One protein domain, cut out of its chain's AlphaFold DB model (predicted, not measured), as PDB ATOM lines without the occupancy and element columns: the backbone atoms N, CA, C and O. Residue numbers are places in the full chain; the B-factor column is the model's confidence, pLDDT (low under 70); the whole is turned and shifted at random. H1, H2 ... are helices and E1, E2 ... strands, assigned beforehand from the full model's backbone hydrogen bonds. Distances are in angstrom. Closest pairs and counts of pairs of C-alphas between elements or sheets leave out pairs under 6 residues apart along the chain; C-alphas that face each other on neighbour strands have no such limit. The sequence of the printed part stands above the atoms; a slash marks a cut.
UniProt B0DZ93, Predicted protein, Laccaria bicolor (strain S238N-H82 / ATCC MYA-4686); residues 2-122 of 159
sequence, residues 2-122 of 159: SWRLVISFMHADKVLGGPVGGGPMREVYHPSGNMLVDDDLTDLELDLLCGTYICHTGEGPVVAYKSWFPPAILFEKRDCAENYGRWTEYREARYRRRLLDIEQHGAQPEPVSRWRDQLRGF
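What this domain is: This is residues 2 to 122 of the 159 residues of the protein "Predicted protein" of Laccaria bicolor (strain S238N-H82 / ATCC MYA-4686) (UniProt B0DZ93). Two strand hairpins, E1 and E2 at one end and E3 and E4 at the other, lie at opposite ends of a loose model, with the short helices H1 and H3 between them. H5 is beside E4, and the longest helix, H4, is away from the other helices. The printed part has 121 residues with five named helices and four strands, in the order H1 H2 E1 E2 H3 E3 E4 H4 H5; each two-stranded sheet is antiparallel, and the class is mixed, helices and strands. It is loose, with a radius of gyration of the C-alphas of 17.0 A and spans of 53 by 37 by 32 A.

Where its parts are: E3 is residues 52 to 56 and E4 residues 63 to 67, each 13.1 A long. E1, residues 25 to 29, is 13.1 A and E2, residues 35 to 39, 13.4 A. H1, residues 2 to 7, begins at C-alpha 2 (-24.137, 47.132, 10.181). H2 is residues 12 to 15 and H3 residues 43 to 49. H4, residues 89 to 104, is 22.0 A long; H5, residues 112 to 119, ends at C-alpha 119 (-17.048, 59.827, 6.326).

How they stand to each other: In the hairpin E3 and E4, N 53 and O 66 are 2.7 A apart. H3 and E4 are near each other, with 5 pairs of C-alphas within 10 A. The closest C-alphas of E4 and H5, Lys 66 and Val 112, are 6.2 A apart. H1 and H3 touch, closest at the C-alphas of Ser 2 and Leu 49, 6.6 A, at a steep tilt of 44 degrees, the same way. In the hairpin E1 and E2, N 26 and O 38 are 2.8 A apart. H2 touches no helix, nor does H4. In H1, H3, H4 and H5 every O i to N i+4 pair is within hydrogen-bond range; H2 is too short for one.

The domain as a whole: The farthest C-alphas, of Ser 32 and Glu 59, are 56.9 A apart. Residues 7 to 17, of which 12 to 15 belong to H2, and 57 to 62 stand free. The link from E4 to H4, residues 68 to 88, is long. The printed part has no cut; its mean pLDDT is 89.3, and no printed residue is under 70.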
ATOM      1  N   SER A   2     -23.250  48.196  10.692       78.50
ATOM      2  CA  SER A   2     -24.137  47.132  10.181       78.50
ATOM      3  C   SER A   2     -25.228  46.677  11.161       78.50
ATOM      4  O   SER A   2     -26.380  46.571  10.760       78.50
ATOM      5  N   TRP A   3     -24.919  46.513  12.454       82.25
ATOM      6  CA  TRP A   3     -25.906  46.090  13.466       82.25
ATOM      7  C   TRP A   3     -27.191  46.940  13.467       82.25
ATOM      8  O   TRP A   3     -28.288  46.414  13.638       82.25
ATOM      9  N   ARG A   4     -27.081  48.259  13.235       87.38
ATOM     10  CA  ARG A   4     -28.234  49.168  13.256       87.38
ATOM     11  C   ARG A   4     -29.162  48.944  12.066       87.38
ATOM     12  O   ARG A   4     -30.367  49.154  12.206       87.38
ATOM     13  N   LEU A   5     -28.600  48.533  10.928       88.06
ATOM     14  CA  LEU A   5     -29.353  48.186   9.723       88.06
ATOM     15  C   LEU A   5     -30.148  46.896   9.927       88.06
ATOM     16  O   LEU A   5     -31.178  46.716   9.300       88.06
ATOM     17  N   VAL A   6     -29.695  46.035  10.840       85.38
ATOM     18  CA  VAL A   6     -30.275  44.713  11.096       85.38
ATOM     19  C   VAL A   6     -31.277  44.727  12.252       85.38
ATOM     20  O   VAL A   6     -32.284  44.025  12.195       85.38
ATOM     21  N   ILE A   7     -31.054  45.542  13.292       84.69
ATOM     22  CA  ILE A   7     -31.865  45.502  14.525       84.69
ATOM     23  C   ILE A   7     -33.352  45.794  14.295       84.69
ATOM     24  O   ILE A   7     -34.197  45.337  15.052       84.69
ATOM     25  N   SER A   8     -33.690  46.543  13.243       77.75
ATOM     26  CA  SER A   8     -35.085  46.827  12.895       77.75
ATOM     27  C   SER A   8     -35.798  45.647  12.222       77.75
ATOM     28  O   SER A   8     -37.021  45.675  12.118       77.75
ATOM     29  N   PHE A   9     -35.062  44.617  11.795       80.00
ATOM     30  CA  PHE A   9     -35.586  43.458  11.065       80.00
ATOM     31  C   PHE A   9     -35.375  42.123  11.796       80.00
ATOM     32  O   PHE A   9     -35.961  41.119  11.398       80.00
ATOM     33  N   MET A  10     -34.568  42.085  12.864       82.44
ATOM     34  CA  MET A  10     -34.353  40.877  13.667       82.44
ATOM     35  C   MET A  10     -35.180  40.865  14.952       82.44
ATOM     36  O   MET A  10     -35.262  41.860  15.669       82.44
ATOM     37  N   HIS A  11     -35.727  39.693  15.280       81.50
ATOM     38  CA  HIS A  11     -36.354  39.443  16.576       81.50
ATOM     39  C   HIS A  11     -35.293  39.098  17.627       81.50
ATOM     40  O   HIS A  11     -34.339  38.379  17.323       81.50
ATOM     41  N   ALA A  12     -35.479  39.551  18.870       80.00
ATOM     42  CA  ALA A  12     -34.537  39.290  19.963       80.00
ATOM     43  C   ALA A  12     -34.271  37.786  20.167       80.00
ATOM     44  O   ALA A  12     -33.133  37.382  20.386       80.00
ATOM     45  N   ASP A  13     -35.295  36.949  19.984       81.81
ATOM     46  CA  ASP A  13     -35.196  35.492  20.150       81.81
ATOM     47  C   ASP A  13     -34.220  34.835  19.166       81.81
ATOM     48  O   ASP A  13     -33.669  33.778  19.459       81.81
ATOM     49  N   LYS A  14     -33.979  35.456  18.001       80.06
ATOM     50  CA  LYS A  14     -32.986  34.963  17.036       80.06
ATOM     51  C   LYS A  14     -31.558  35.219  17.498       80.06
ATOM     52  O   LYS A  14     -30.698  34.398  17.227       80.06
ATOM     53  N   VAL A  15     -31.328  36.309  18.228       78.12
ATOM     54  CA  VAL A  15     -30.012  36.647  18.788       78.12
ATOM     55  C   VAL A  15     -29.697  35.769  20.001       78.12
ATOM     56  O   VAL A  15     -28.569  35.330  20.183       78.12
ATOM     57  N   LEU A  16     -30.707  35.467  20.820       84.25
ATOM     58  CA  LEU A  16     -30.536  34.661  22.034       84.25
ATOM     59  C   LEU A  16     -30.310  33.164  21.765       84.25
ATOM     60  O   LEU A  16     -29.946  32.438  22.686       84.25
ATOM     61  N   GLY A  17     -30.514  32.700  20.528       83.00
ATOM     62  CA  GLY A  17     -30.282  31.308  20.130       83.00
ATOM     63  C   GLY A  17     -28.808  30.885  20.115       83.00
ATOM     64  O   GLY A  17     -28.537  29.689  20.034       83.00
ATOM     65  N   GLY A  18     -27.878  31.839  20.233       83.12
ATOM     66  CA  GLY A  18     -26.444  31.598  20.091       83.12
ATOM     67  C   GLY A  18     -26.004  31.477  18.625       83.12
ATOM     68  O   GLY A  18     -26.841  31.585  17.724       83.12
ATOM     69  N   PRO A  19     -24.697  31.269  18.385       85.75
ATOM     70  CA  PRO A  19     -24.152  31.162  17.039       85.75
ATOM     71  C   PRO A  19     -24.703  29.927  16.324       85.75
ATOM     72  O   PRO A  19     -24.798  28.837  16.897       85.75
ATOM     73  N   VAL A  20     -25.066  30.105  15.059       85.06
ATOM     74  CA  VAL A  20     -25.625  29.057  14.200       85.06
ATOM     75  C   VAL A  20     -24.509  28.195  13.609       85.06
ATOM     76  O   VAL A  20     -24.684  26.984  13.445       85.06
ATOM     77  N   GLY A  21     -23.351  28.795  13.322       81.19
ATOM     78  CA  GLY A  21     -22.224  28.156  12.660       81.19
ATOM     79  C   GLY A  21     -22.445  27.857  11.176       81.19
ATOM     80  O   GLY A  21     -23.475  28.166  10.582       81.19
ATOM     81  N   GLY A  22     -21.427  27.258  10.548       80.19
ATOM     82  CA  GLY A  22     -21.420  26.952   9.107       80.19
ATOM     83  C   GLY A  22     -20.919  28.091   8.206       80.19
ATOM     84  O   GLY A  22     -20.762  27.878   7.005       80.19
ATOM     85  N   GLY A  23     -20.626  29.259   8.781       82.75
ATOM     86  CA  GLY A  23     -19.961  30.395   8.142       82.75
ATOM     87  C   GLY A  23     -18.632  30.748   8.826       82.75
ATOM     88  O   GLY A  23     -18.122  29.955   9.624       82.75
ATOM     89  N   PRO A  24     -18.037  31.913   8.511       87.25
ATOM     90  CA  PRO A  24     -16.906  32.421   9.278       87.25
ATOM     91  C   PRO A  24     -17.323  32.663  10.734       87.25
ATOM     92  O   PRO A  24     -18.434  33.104  11.007       87.25
ATOM     93  N   MET A  25     -16.414  32.369  11.658       90.19
ATOM     94  CA  MET A  25     -16.617  32.534  13.096       90.19
ATOM     95  C   MET A  25     -15.612  33.543  13.635       90.19
ATOM     96  O   MET A  25     -14.451  33.557  13.218       90.19
ATOM     97  N   ARG A  26     -16.045  34.354  14.595       88.69
ATOM     98  CA  ARG A  26     -15.192  35.258  15.356       88.69
ATOM     99  C   ARG A  26     -14.904  34.666  16.722       88.69
ATOM    100  O   ARG A  26     -15.819  34.349  17.476       88.69
ATOM    101  N   GLU A  27     -13.625  34.595  17.062       90.50
ATOM    102  CA  GLU A  27     -13.152  34.084  18.346       90.50
ATOM    103  C   GLU A  27     -12.581  35.220  19.197       90.50
ATOM    104  O   GLU A  27     -11.779  36.033  18.731       90.50
ATOM    105  N   VAL A  28     -12.976  35.272  20.468       88.00
ATOM    106  CA  VAL A  28     -12.449  36.214  21.457       88.00
ATOM    107  C   VAL A  28     -12.012  35.440  22.693       88.00
ATOM    108  O   VAL A  28     -12.813  34.787  23.363       88.00
ATOM    109  N   TYR A  29     -10.729  35.540  23.025       87.19
ATOM    110  CA  TYR A  29     -10.172  34.936  24.230       87.19
ATOM    111  C   TYR A  29     -10.475  35.823  25.436       87.19
ATOM    112  O   TYR A  29      -9.959  36.934  25.555       87.19
ATOM    113  N   HIS A  30     -11.320  35.336  26.341       84.31
ATOM    114  CA  HIS A  30     -11.632  36.035  27.577       84.31
ATOM    115  C   HIS A  30     -10.500  35.829  28.605       84.31
ATOM    116  O   HIS A  30      -9.988  34.712  28.722       84.31
ATOM    117  N   PRO A  31     -10.142  36.841  29.424       81.31
ATOM    118  CA  PRO A  31      -9.097  36.715  30.450       81.31
ATOM    119  C   PRO A  31      -9.311  35.582  31.466       81.31
ATOM    120  O   PRO A  31      -8.367  35.140  32.108       81.31
ATOM    121  N   SER A  32     -10.542  35.079  31.604       86.19
ATOM    122  CA  SER A  32     -10.848  33.908  32.439       86.19
ATOM    123  C   SER A  32     -10.399  32.568  31.838       86.19
ATOM    124  O   SER A  32     -10.686  31.530  32.426       86.19
ATOM    125  N   GLY A  33      -9.778  32.565  30.654       86.56
ATOM    126  CA  GLY A  33      -9.357  31.359  29.931       86.56
ATOM    127  C   GLY A  33     -10.433  30.736  29.035       86.56
ATOM    128  O   GLY A  33     -10.162  29.745  28.365       86.56
ATOM    129  N   ASN A  34     -11.638  31.314  28.990       90.56
ATOM    130  CA  ASN A  34     -12.707  30.844  28.110       90.56
ATOM    131  C   ASN A  34     -12.578  31.472  26.718       90.56
ATOM    132  O   ASN A  34     -12.304  32.666  26.595       90.56
ATOM    133  N   MET A  35     -12.841  30.684  25.678       89.88
ATOM    134  CA  MET A  35     -12.983  31.183  24.313       89.88
ATOM    135  C   MET A  35     -14.456  31.486  24.044       89.88
ATOM    136  O   MET A  35     -15.311  30.611  24.187       89.88
ATOM    137  N   LEU A  36     -14.750  32.734  23.699       89.31
ATOM    138  CA  LEU A  36     -16.061  33.161  23.229       89.31
ATOM    139  C   LEU A  36     -16.060  33.074  21.706       89.31
ATOM    140  O   LEU A  36     -15.112  33.534  21.073       89.31
ATOM    141  N   VAL A  37     -17.102  32.479  21.135       88.38
ATOM    142  CA  VAL A  37     -17.241  32.296  19.687       88.38
ATOM    143  C   VAL A  37     -18.597  32.833  19.263       88.38
ATOM    144  O   VAL A  37     -19.596  32.546  19.924       88.38
ATOM    145  N   ASP A  38     -18.617  33.603  18.182       89.44
ATOM    146  CA  ASP A  38     -19.836  34.105  17.547       89.44
ATOM    147  C   ASP A  38     -19.725  33.976  16.020       89.44
ATOM    148  O   ASP A  38     -18.617  33.853  15.494       89.44
ATOM    149  N   ASP A  39     -20.850  34.011  15.311       89.12
ATOM    150  CA  ASP A  39     -20.841  34.066  13.846       89.12
ATOM    151  C   ASP A  39     -20.242  35.416  13.394       89.12
ATOM    152  O   ASP A  39     -20.580  36.473  13.936       89.12
ATOM    153  N   ASP A  40     -19.346  35.408  12.403       88.94
ATOM    154  CA  ASP A  40     -18.857  36.639  11.767       88.94
ATOM    155  C   ASP A  40     -19.588  36.889  10.444       88.94
ATOM    156  O   ASP A  40     -20.116  35.975   9.812       88.94
ATOM    157  N   LEU A  41     -19.608  38.146  10.004       88.81
ATOM    158  CA  LEU A  41     -20.193  38.517   8.720       88.81
ATOM    159  C   LEU A  41     -19.124  38.490   7.629       88.81
ATOM    160  O   LEU A  41     -18.065  39.105   7.755       88.81
ATOM    161  N   THR A  42     -19.439  37.841   6.514       91.00
ATOM    162  CA  THR A  42     -18.655  37.945   5.281       91.00
ATOM    163  C   THR A  42     -18.763  39.346   4.670       91.00
ATOM    164  O   THR A  42     -19.741  40.069   4.878       91.00
ATOM    165  N   ASP A  43     -17.793  39.714   3.828       90.44
ATOM    166  CA  ASP A  43     -17.846  40.968   3.059       90.44
ATOM    167  C   ASP A  43     -19.120  41.068   2.205       90.44
ATOM    168  O   ASP A  43     -19.727  42.133   2.109       90.44
ATOM    169  N   LEU A  44     -19.567  39.940   1.641       91.25
ATOM    170  CA  LEU A  44     -20.800  39.872   0.862       91.25
ATOM    171  C   LEU A  44     -22.033  40.171   1.722       91.25
ATOM    172  O   LEU A  44     -22.905  40.927   1.301       91.25
ATOM    173  N   GLU A  45     -22.122  39.600   2.924       91.38
ATOM    174  CA  GLU A  45     -23.228  39.887   3.843       91.38
ATOM    175  C   GLU A  45     -23.216  41.351   4.282       91.38
ATOM    176  O   GLU A  45     -24.266  41.990   4.301       91.38
ATOM    177  N   LEU A  46     -22.042  41.923   4.558       92.56
ATOM    178  CA  LEU A  46     -21.914  43.350   4.858       92.56
ATOM    179  C   LEU A  46     -22.385  44.225   3.687       92.56
ATOM    180  O   LEU A  46     -23.107  45.198   3.912       92.56
ATOM    181  N   ASP A  47     -22.035  43.871   2.451       92.56
ATOM    182  CA  ASP A  47     -22.495  44.571   1.249       92.56
ATOM    183  C   ASP A  47     -24.014  44.465   1.059       92.56
ATOM    184  O   ASP A  47     -24.671  45.467   0.754       92.56
ATOM    185  N   LEU A  48     -24.596  43.286   1.297       92.12
ATOM    186  CA  LEU A  48     -26.046  43.085   1.263       92.12
ATOM    187  C   LEU A  48     -26.750  43.942   2.321       92.12
ATOM    188  O   LEU A  48     -27.729  44.620   2.006       92.12
ATOM    189  N   LEU A  49     -26.224  43.983   3.548       92.94
ATOM    190  CA  LEU A  49     -26.763  44.811   4.629       92.94
ATOM    191  C   LEU A  49     -26.698  46.306   4.308       92.94
ATOM    192  O   LEU A  49     -27.631  47.048   4.614       92.94
ATOM    193  N   CYS A  50     -25.619  46.763   3.673       94.19
ATOM    194  CA  CYS A  50     -25.477  48.149   3.228       94.19
ATOM    195  C   CYS A  50     -26.339  48.485   1.994       94.19
ATOM    196  O   CYS A  50     -26.433  49.661   1.616       94.19
ATOM    197  N   GLY A  51     -26.981  47.484   1.382       94.25
ATOM    198  CA  GLY A  51     -27.782  47.633   0.174       94.25
ATOM    199  C   GLY A  51     -26.926  48.008  -1.033       94.25
ATOM    200  O   GLY A  51     -27.259  48.960  -1.741       94.25
ATOM    201  N   THR A  52     -25.788  47.332  -1.206       95.31
ATOM    202  CA  THR A  52     -24.842  47.564  -2.303       95.31
ATOM    203  C   THR A  52     -25.357  46.976  -3.624       95.31
ATOM    204  O   THR A  52     -25.793  45.832  -3.699       95.31
ATOM    205  N   TYR A  53     -25.258  47.763  -4.692       94.19
ATOM    206  CA  TYR A  53     -25.537  47.403  -6.077       94.19
ATOM    207  C   TYR A  53     -24.263  47.498  -6.907       94.19
ATOM    208  O   TYR A  53     -23.468  48.433  -6.759       94.19
ATOM    209  N   ILE A  54     -24.140  46.571  -7.854       91.94
ATOM    210  CA  ILE A  54     -23.145  46.608  -8.923       91.94
ATOM    211  C   ILE A  54     -23.833  47.191 -10.158       91.94
ATOM    212  O   ILE A  54     -24.718  46.573 -10.747       91.94
ATOM    213  N   CYS A  55     -23.464  48.411 -10.534       89.25
ATOM    214  CA  CYS A  55     -24.027  49.100 -11.688       89.25
ATOM    215  C   CYS A  55     -23.083  48.973 -12.887       89.25
ATOM    216  O   CYS A  55     -21.969  49.500 -12.859       89.25
ATOM    217  N   HIS A  56     -23.540  48.329 -13.959       85.12
ATOM    218  CA  HIS A  56     -22.821  48.309 -15.233       85.12
ATOM    219  C   HIS A  56     -22.937  49.671 -15.921       85.12
ATOM    220  O   HIS A  56     -24.038  50.201 -16.069       85.12
ATOM    221  N   THR A  57     -21.810  50.246 -16.341       79.31
ATOM    222  CA  THR A  57     -21.782  51.575 -16.975       79.31
ATOM    223  C   THR A  57     -22.099  51.536 -18.471       79.31
ATOM    224  O   THR A  57     -22.256  52.587 -19.082       79.31
ATOM    225  N   GLY A  58     -22.190  50.342 -19.068       76.38
ATOM    226  CA  GLY A  58     -22.349  50.158 -20.516       76.38
ATOM    227  C   GLY A  58     -21.052  50.346 -21.315       76.38
ATOM    228  O   GLY A  58     -21.027  50.046 -22.505       76.38
ATOM    229  N   GLU A  59     -19.965  50.774 -20.666       74.94
ATOM    230  CA  GLU A  59     -18.645  50.973 -21.267       74.94
ATOM    231  C   GLU A  59     -17.652  49.928 -20.738       74.94
ATOM    232  O   GLU A  59     -17.015  50.096 -19.695       74.94
ATOM    233  N   GLY A  60     -17.511  48.822 -21.473       73.44
ATOM    234  CA  GLY A  60     -16.520  47.784 -21.178       73.44
ATOM    235  C   GLY A  60     -16.701  47.114 -19.801       73.44
ATOM    236  O   GLY A  60     -17.829  46.965 -19.332       73.44
ATOM    237  N   PRO A  61     -15.611  46.671 -19.140       77.62
ATOM    238  CA  PRO A  61     -15.674  45.957 -17.861       77.62
ATOM    239  C   PRO A  61     -15.836  46.879 -16.637       77.62
ATOM    240  O   PRO A  61     -15.684  46.425 -15.503       77.62
ATOM    241  N   VAL A  62     -16.093  48.176 -16.829       77.44
ATOM    242  CA  VAL A  62     -16.184  49.128 -15.717       77.44
ATOM    243  C   VAL A  62     -17.525  48.961 -15.002       77.44
ATOM    244  O   VAL A  62     -18.598  49.075 -15.594       77.44
ATOM    245  N   VAL A  63     -17.463  48.713 -13.696       85.62
ATOM    246  CA  VAL A  63     -18.633  48.668 -12.816       85.62
ATOM    247  C   VAL A  63     -18.527  49.749 -11.751       85.62
ATOM    248  O   VAL A  63     -17.447  50.035 -11.232       85.62
ATOM    249  N   ALA A  64     -19.658  50.361 -11.423       84.75
ATOM    250  CA  ALA A  64     -19.772  51.302 -10.324       84.75
ATOM    251  C   ALA A  64     -20.491  50.632  -9.150       84.75
ATOM    252  O   ALA A  64     -21.602  50.133  -9.305       84.75
ATOM    253  N   TYR A  65     -19.879  50.671  -7.971       92.00
ATOM    254  CA  TYR A  65     -20.510  50.220  -6.734       92.00
ATOM    255  C   TYR A  65     -21.263  51.382  -6.096       92.00
ATOM    256  O   TYR A  65     -20.678  52.446  -5.854       92.00
ATOM    257  N   LYS A  66     -22.553  51.181  -5.825       96.12
ATOM    258  CA  LYS A  66     -23.408  52.152  -5.130       96.12
ATOM    259  C   LYS A  66     -24.156  51.474  -3.998       96.12
ATOM    260  O   LYS A  66     -24.539  50.328  -4.156       96.12
ATOM    261  N   SER A  67     -24.417  52.164  -2.897       96.81
ATOM    262  CA  SER A  67     -25.110  51.566  -1.750       96.81
ATOM    263  C   SER A  67     -26.061  52.541  -1.059       96.81
ATOM    264  O   SER A  67     -25.871  53.761  -1.110       96.81
ATOM    265  N   TRP A  68     -27.107  52.013  -0.419       96.19
ATOM    266  CA  TRP A  68     -28.089  52.814   0.324       96.19
ATOM    267  C   TRP A  68     -27.505  53.434   1.596       96.19
ATOM    268  O   TRP A  68     -27.823  54.586   1.922       96.19
ATOM    269  N   PHE A  69     -26.609  52.695   2.251       95.62
ATOM    270  CA  PHE A  69     -25.856  53.097   3.437       95.62
ATOM    271  C   PHE A  69     -24.345  52.978   3.190       95.62
ATOM    272  O   PHE A  69     -23.933  52.261   2.276       95.62
ATOM    273  N   PRO A  70     -23.492  53.665   3.975       94.94
ATOM    274  CA  PRO A  70     -22.052  53.616   3.752       94.94
ATOM    275  C   PRO A  70     -21.523  52.175   3.861       94.94
ATOM    276  O   PRO A  70     -21.903  51.496   4.806       94.94
ATOM    277  N   PRO A  71     -20.643  51.690   2.971       94.00
ATOM    278  CA  PRO A  71     -20.067  50.351   3.102       94.00
ATOM    279  C   PRO A  71     -19.275  50.174   4.406       94.00
ATOM    280  O   PRO A  71     -18.554  51.087   4.824       94.00
ATOM    281  N   ALA A  72     -19.374  48.999   5.037       91.56
ATOM    282  CA  ALA A  72     -18.728  48.712   6.322       91.56
ATOM    283  C   ALA A  72     -17.201  48.912   6.274       91.56
ATOM    284  O   ALA A  72     -16.633  49.552   7.159       91.56
ATOM    285  N   ILE A  73     -16.564  48.485   5.181       90.50
ATOM    286  CA  ILE A  73     -15.117  48.608   4.961       90.50
ATOM    287  C   ILE A  73     -14.601  50.054   5.021       90.50
ATOM    288  O   ILE A  73     -13.425  50.283   5.302       90.50
ATOM    289  N   LEU A  74     -15.455  51.057   4.775       93.62
ATOM    290  CA  LEU A  74     -15.048  52.461   4.855       93.62
ATOM    291  C   LEU A  74     -14.809  52.931   6.294       93.62
ATOM    292  O   LEU A  74     -14.097  53.913   6.483       93.62
ATOM    293  N   PHE A  75     -15.364  52.257   7.305       90.88
ATOM    294  CA  PHE A  75     -15.121  52.602   8.710       90.88
ATOM    295  C   PHE A  75     -13.745  52.166   9.203       90.88
ATOM    296  O   PHE A  75     -13.193  52.819  10.084       90.88
ATOM    297  N   GLU A  76     -13.164  51.148   8.574       88.19
ATOM    298  CA  GLU A  76     -11.825  50.645   8.897       88.19
ATOM    299  C   GLU A  76     -10.712  51.406   8.159       88.19
ATOM    300  O   GLU A  76      -9.519  51.197   8.384       88.19
ATOM    301  N   LYS A  77     -11.068  52.323   7.249       90.12
ATOM    302  CA  LYS A  77     -10.075  53.133   6.543       90.12
ATOM    303  C   LYS A  77      -9.483  54.194   7.466       90.12
ATOM    304  O   LYS A  77     -10.194  54.927   8.147       90.12
ATOM    305  N   ARG A  78      -8.159  54.365   7.387       85.81
ATOM    306  CA  ARG A  78      -7.401  55.379   8.150       85.81
ATOM    307  C   ARG A  78      -7.854  56.817   7.904       85.81
ATOM    308  O   ARG A  78      -7.553  57.693   8.714       85.81
ATOM    309  N   ASP A  79      -8.493  57.085   6.769       89.12
ATOM    310  CA  ASP A  79      -9.023  58.400   6.425       89.12
ATOM    311  C   ASP A  79     -10.486  58.606   6.859       89.12
ATOM    312  O   ASP A  79     -11.056  59.655   6.564       89.12
ATOM    313  N   CYS A  80     -11.070  57.664   7.605       91.69
ATOM    314  CA  CYS A  80     -12.380  57.791   8.231       91.69
ATOM    315  C   CYS A  80     -12.268  58.436   9.622       91.69
ATOM    316  O   CYS A  80     -11.621  57.914  10.529       91.69
ATOM    317  N   ALA A  81     -12.930  59.577   9.807       92.19
ATOM    318  CA  ALA A  81     -13.048  60.233  11.115       92.19
ATOM    319  C   ALA A  81     -14.292  59.786  11.894       92.19
ATOM    320  O   ALA A  81     -14.434  60.091  13.072       92.19
ATOM    321  N   GLU A  82     -15.219  59.103  11.229       89.94
ATOM    322  CA  GLU A  82     -16.532  58.781  11.784       89.94
ATOM    323  C   GLU A  82     -16.544  57.448  12.551       89.94
ATOM    324  O   GLU A  82     -17.574  57.066  13.111       89.94
ATOM    325  N   ASN A  83     -15.437  56.698  12.586       88.50
ATOM    326  CA  ASN A  83     -15.344  55.469  13.373       88.50
ATOM    327  C   ASN A  83     -15.101  55.783  14.861       88.50
ATOM    328  O   ASN A  83     -13.969  55.941  15.300       88.50
ATOM    329  N   TYR A  84     -16.186  55.887  15.631       84.75
ATOM    330  CA  TYR A  84     -16.155  56.164  17.072       84.75
ATOM    331  C   TYR A  84     -16.026  54.901  17.943       84.75
ATOM    332  O   TYR A  84     -16.190  54.989  19.158       84.75
ATOM    333  N   GLY A  85     -15.872  53.712  17.348       84.19
ATOM    334  CA  GLY A  85     -15.878  52.423  18.058       84.19
ATOM    335  C   GLY A  85     -17.234  52.006  18.653       84.19
ATOM    336  O   GLY A  85     -17.428  50.850  19.010       84.19
ATOM    337  N   ARG A  86     -18.211  52.916  18.725       86.19
ATOM    338  CA  ARG A  86     -19.575  52.650  19.197       86.19
ATOM    339  C   ARG A  86     -20.617  53.425  18.404       86.19
ATOM    340  O   ARG A  86     -20.307  54.382  17.691       86.19
ATOM    341  N   TRP A  87     -21.876  53.032  18.559       87.62
ATOM    342  CA  TRP A  87     -22.993  53.830  18.068       87.62
ATOM    343  C   TRP A  87     -23.220  55.038  18.972       87.62
ATOM    344  O   TRP A  87     -23.243  54.910  20.193       87.62
ATOM    345  N   THR A  88     -23.369  56.211  18.370       91.06
ATOM    346  CA  THR A  88     -23.567  57.476  19.084       91.06
ATOM    347  C   THR A  88     -24.879  58.115  18.650       91.06
ATOM    348  O   THR A  88     -25.385  57.832  17.563       91.06
ATOM    349  N   GLU A  89     -25.413  59.028  19.460       93.69
ATOM    350  CA  GLU A  89     -26.596  59.821  19.092       93.69
ATOM    351  C   GLU A  89     -26.388  60.576  17.774       93.69
ATOM    352  O   GLU A  89     -27.285  60.647  16.937       93.69
ATOM    353  N   TYR A  90     -25.164  61.057  17.541       91.94
ATOM    354  CA  TYR A  90     -24.771  61.673  16.278       91.94
ATOM    355  C   TYR A  90     -24.948  60.724  15.080       91.94
ATOM    356  O   TYR A  90     -25.495  61.111  14.043       91.94
ATOM    357  N   ARG A  91     -24.526  59.460  15.221       90.31
ATOM    358  CA  ARG A  91     -24.706  58.434  14.184       90.31
ATOM    359  C   ARG A  91     -26.175  58.079  13.983       90.31
ATOM    360  O   ARG A  91     -26.600  57.956  12.836       90.31
ATOM    361  N   GLU A  92     -26.946  57.985  15.064       93.75
ATOM    362  CA  GLU A  92     -28.393  57.760  14.991       93.75
ATOM    363  C   GLU A  92     -29.095  58.887  14.225       93.75
ATOM    364  O   GLU A  92     -29.913  58.617  13.346       93.75
ATOM    365  N   ALA A  93     -28.741  60.147  14.491       95.31
ATOM    366  CA  ALA A  93     -29.306  61.295  13.789       95.31
ATOM    367  C   ALA A  93     -28.997  61.262  12.283       95.31
ATOM    368  O   ALA A  93     -29.899  61.466  11.467       95.31
ATOM    369  N   ARG A  94     -27.749  60.950  11.895       93.25
ATOM    370  CA  ARG A  94     -27.379  60.783  10.476       93.25
ATOM    371  C   ARG A  94     -28.120  59.619   9.817       93.25
ATOM    372  O   ARG A  94     -28.594  59.771   8.694       93.25
ATOM    373  N   TYR A  95     -28.242  58.483  10.501       93.50
ATOM    374  CA  TYR A  95     -28.986  57.326   9.999       93.50
ATOM    375  C   TYR A  95     -30.457  57.668   9.733       93.50
ATOM    376  O   TYR A  95     -30.951  57.446   8.630       93.50
ATOM    377  N   ARG A  96     -31.135  58.292  10.706       94.88
ATOM    378  CA  ARG A  96     -32.536  58.723  10.564       94.88
ATOM    379  C   ARG A  96     -32.719  59.755   9.459       94.88
ATOM    380  O   ARG A  96     -33.691  59.672   8.718       94.88
ATOM    381  N   ARG A  97     -31.786  60.704   9.324       96.00
ATOM    382  CA  ARG A  97     -31.802  61.667   8.214       96.00
ATOM    383  C   ARG A  97     -31.739  60.945   6.873       96.00
ATOM    384  O   ARG A  97     -32.557  61.220   6.012       96.00
ATOM    385  N   ARG A  98     -30.820  59.989   6.724       95.31
ATOM    386  CA  ARG A  98     -30.690  59.226   5.481       95.31
ATOM    387  C   ARG A  98     -31.947  58.411   5.170       95.31
ATOM    388  O   ARG A  98     -32.353  58.393   4.016       95.31
ATOM    389  N   LEU A  99     -32.570  57.779   6.167       94.69
ATOM    390  CA  LEU A  99     -33.859  57.099   5.984       94.69
ATOM    391  C   LEU A  99     -34.936  58.058   5.470       94.69
ATOM    392  O   LEU A  99     -35.588  57.758   4.478       94.69
ATOM    393  N   LEU A 100     -35.063  59.231   6.095       96.75
ATOM    394  CA  LEU A 100     -35.998  60.266   5.658       96.75
ATOM    395  C   LEU A 100     -35.741  60.677   4.201       96.75
ATOM    396  O   LEU A 100     -36.677  60.789   3.414       96.75
ATOM    397  N   ASP A 101     -34.473  60.859   3.831       97.06
ATOM    398  CA  ASP A 101     -34.097  61.234   2.469       97.06
ATOM    399  C   ASP A 101     -34.477  60.143   1.452       97.06
ATOM    400  O   ASP A 101     -34.912  60.453   0.342       97.06
ATOM    401  N   ILE A 102     -34.347  58.867   1.830       95.88
ATOM    402  CA  ILE A 102     -34.743  57.718   1.004       95.88
ATOM    403  C   ILE A 102     -36.268  57.662   0.855       95.88
ATOM    404  O   ILE A 102     -36.770  57.554  -0.261       95.88
ATOM    405  N   GLU A 103     -37.004  57.765   1.961       95.06
ATOM    406  CA  GLU A 103     -38.458  57.570   1.992       95.06
ATOM    407  C   GLU A 103     -39.241  58.759   1.421       95.06
ATOM    408  O   GLU A 103     -40.253  58.567   0.752       95.06
ATOM    409  N   GLN A 104     -38.794  59.990   1.687       96.38
ATOM    410  CA  GLN A 104     -39.571  61.207   1.414       96.38
ATOM    411  C   GLN A 104     -38.945  62.122   0.363       96.38
ATOM    412  O   GLN A 104     -39.645  62.951  -0.220       96.38
ATOM    413  N   HIS A 105     -37.639  62.008   0.115       94.75
ATOM    414  CA  HIS A 105     -36.919  62.912  -0.789       94.75
ATOM    415  C   HIS A 105     -36.348  62.208  -2.026       94.75
ATOM    416  O   HIS A 105     -35.672  62.843  -2.834       94.75
ATOM    417  N   GLY A 106     -36.647  60.916  -2.209       94.69
ATOM    418  CA  GLY A 106     -36.266  60.158  -3.401       94.69
ATOM    419  C   GLY A 106     -34.757  59.970  -3.551       94.69
ATOM    420  O   GLY A 106     -34.265  59.855  -4.680       94.69
ATOM    421  N   ALA A 107     -34.015  59.962  -2.435       96.50
ATOM    422  CA  ALA A 107     -32.578  59.726  -2.455       96.50
ATOM    423  C   ALA A 107     -32.242  58.423  -3.193       96.50
ATOM    424  O   ALA A 107     -33.029  57.481  -3.229       96.50
ATOM    425  N   GLN A 108     -31.054  58.379  -3.788       96.19
ATOM    426  CA  GLN A 108     -30.558  57.231  -4.545       96.19
ATOM    427  C   GLN A 108     -29.357  56.596  -3.831       96.19
ATOM    428  O   GLN A 108     -28.708  57.269  -3.017       96.19
ATOM    429  N   PRO A 109     -29.013  55.331  -4.136       96.69
ATOM    430  CA  PRO A 109     -27.767  54.727  -3.683       96.69
ATOM    431  C   PRO A 109     -26.563  55.587  -4.084       96.69
ATOM    432  O   PRO A 109     -26.429  55.996  -5.241       96.69
ATOM    433  N   GLU A 110     -25.679  55.859  -3.131       97.12
ATOM    434  CA  GLU A 110     -24.514  56.717  -3.349       97.12
ATOM    435  C   GLU A 110     -23.298  55.875  -3.746       97.12
ATOM    436  O   GLU A 110     -23.121  54.766  -3.232       97.12
ATOM    437  N   PRO A 111     -22.424  56.381  -4.632       95.75
ATOM    438  CA  PRO A 111     -21.175  55.710  -4.945       95.75
ATOM    439  C   PRO A 111     -20.205  55.747  -3.757       95.75
ATOM    440  O   PRO A 111     -20.210  56.673  -2.941       95.75
ATOM    441  N   VAL A 112     -19.287  54.778  -3.715       93.50
ATOM    442  CA  VAL A 112     -18.265  54.647  -2.656       93.50
ATOM    443  C   VAL A 112     -17.478  55.945  -2.416       93.50
ATOM    444  O   VAL A 112     -17.173  56.284  -1.273       93.50
ATOM    445  N   SER A 113     -17.178  56.711  -3.471       94.56
ATOM    446  CA  SER A 113     -16.474  57.996  -3.361       94.56
ATOM    447  C   SER A 113     -17.250  59.025  -2.537       94.56
ATOM    448  O   SER A 113     -16.669  59.660  -1.659       94.56
ATOM    449  N   ARG A 114     -18.567  59.141  -2.758       96.56
ATOM    450  CA  ARG A 114     -19.445  60.042  -2.000       96.56
ATOM    451  C   ARG A 114     -19.530  59.636  -0.540       96.56
ATOM    452  O   ARG A 114     -19.498  60.506   0.326       96.56
ATOM    453  N   TRP A 115     -19.593  58.336  -0.257       96.19
ATOM    454  CA  TRP A 115     -19.554  57.853   1.119       96.19
ATOM    455  C   TRP A 115     -18.235  58.180   1.805       96.19
ATOM    456  O   TRP A 115     -18.246  58.735   2.900       96.19
ATOM    457  N   ARG A 116     -17.100  57.910   1.152       95.19
ATOM    458  CA  ARG A 116     -15.777  58.252   1.690       95.19
ATOM    459  C   ARG A 116     -15.683  59.738   2.028       95.19
ATOM    460  O   ARG A 116     -15.218  60.082   3.110       95.19
ATOM    461  N   ASP A 117     -16.164  60.612   1.148       95.12
ATOM    462  CA  ASP A 117     -16.124  62.058   1.377       95.12
ATOM    463  C   ASP A 117     -16.989  62.474   2.583       95.12
ATOM    464  O   ASP A 117     -16.552  63.283   3.401       95.12
ATOM    465  N   GLN A 118     -18.168  61.868   2.757       94.25
ATOM    466  CA  GLN A 118     -19.040  62.099   3.919       94.25
ATOM    467  C   GLN A 118     -18.475  61.546   5.238       94.25
ATOM    468  O   GLN A 118     -18.805  62.056   6.314       94.25
ATOM    469  N   LEU A 119     -17.662  60.486   5.169       94.19
ATOM    470  CA  LEU A 119     -17.048  59.827   6.326       94.19
ATOM    471  C   LEU A 119     -15.666  60.377   6.691       94.19
ATOM    472  O   LEU A 119     -15.140  60.101   7.772       94.19
ATOM    473  N   ARG A 120     -15.074  61.176   5.802       93.38
ATOM    474  CA  ARG A 120     -13.745  61.760   5.983       93.38
ATOM    475  C   ARG A 120     -13.661  62.619   7.246       93.38
ATOM    476  O   ARG A 120     -12.625  62.605   7.908       93.38
ATOM    477  N   GLY A 121     -14.727  63.358   7.567       90.44
ATOM    478  CA  GLY A 121     -14.831  64.254   8.727       90.44
ATOM    479  C   GLY A 121     -13.640  65.209   8.899       90.44
ATOM    480  O   GLY A 121     -12.994  65.614   7.926       90.44
ATOM    481  N   PHE A 122     -13.339  65.584  10.145       90.38
ATOM    482  CA  PHE A 122     -12.292  66.561  10.467       90.38
ATOM    483  C   PHE A 122     -10.887  65.951  10.481       90.38
ATOM    484  O   PHE A 122     -10.690  64.784  10.825       90.38
TER     485      PHE A 122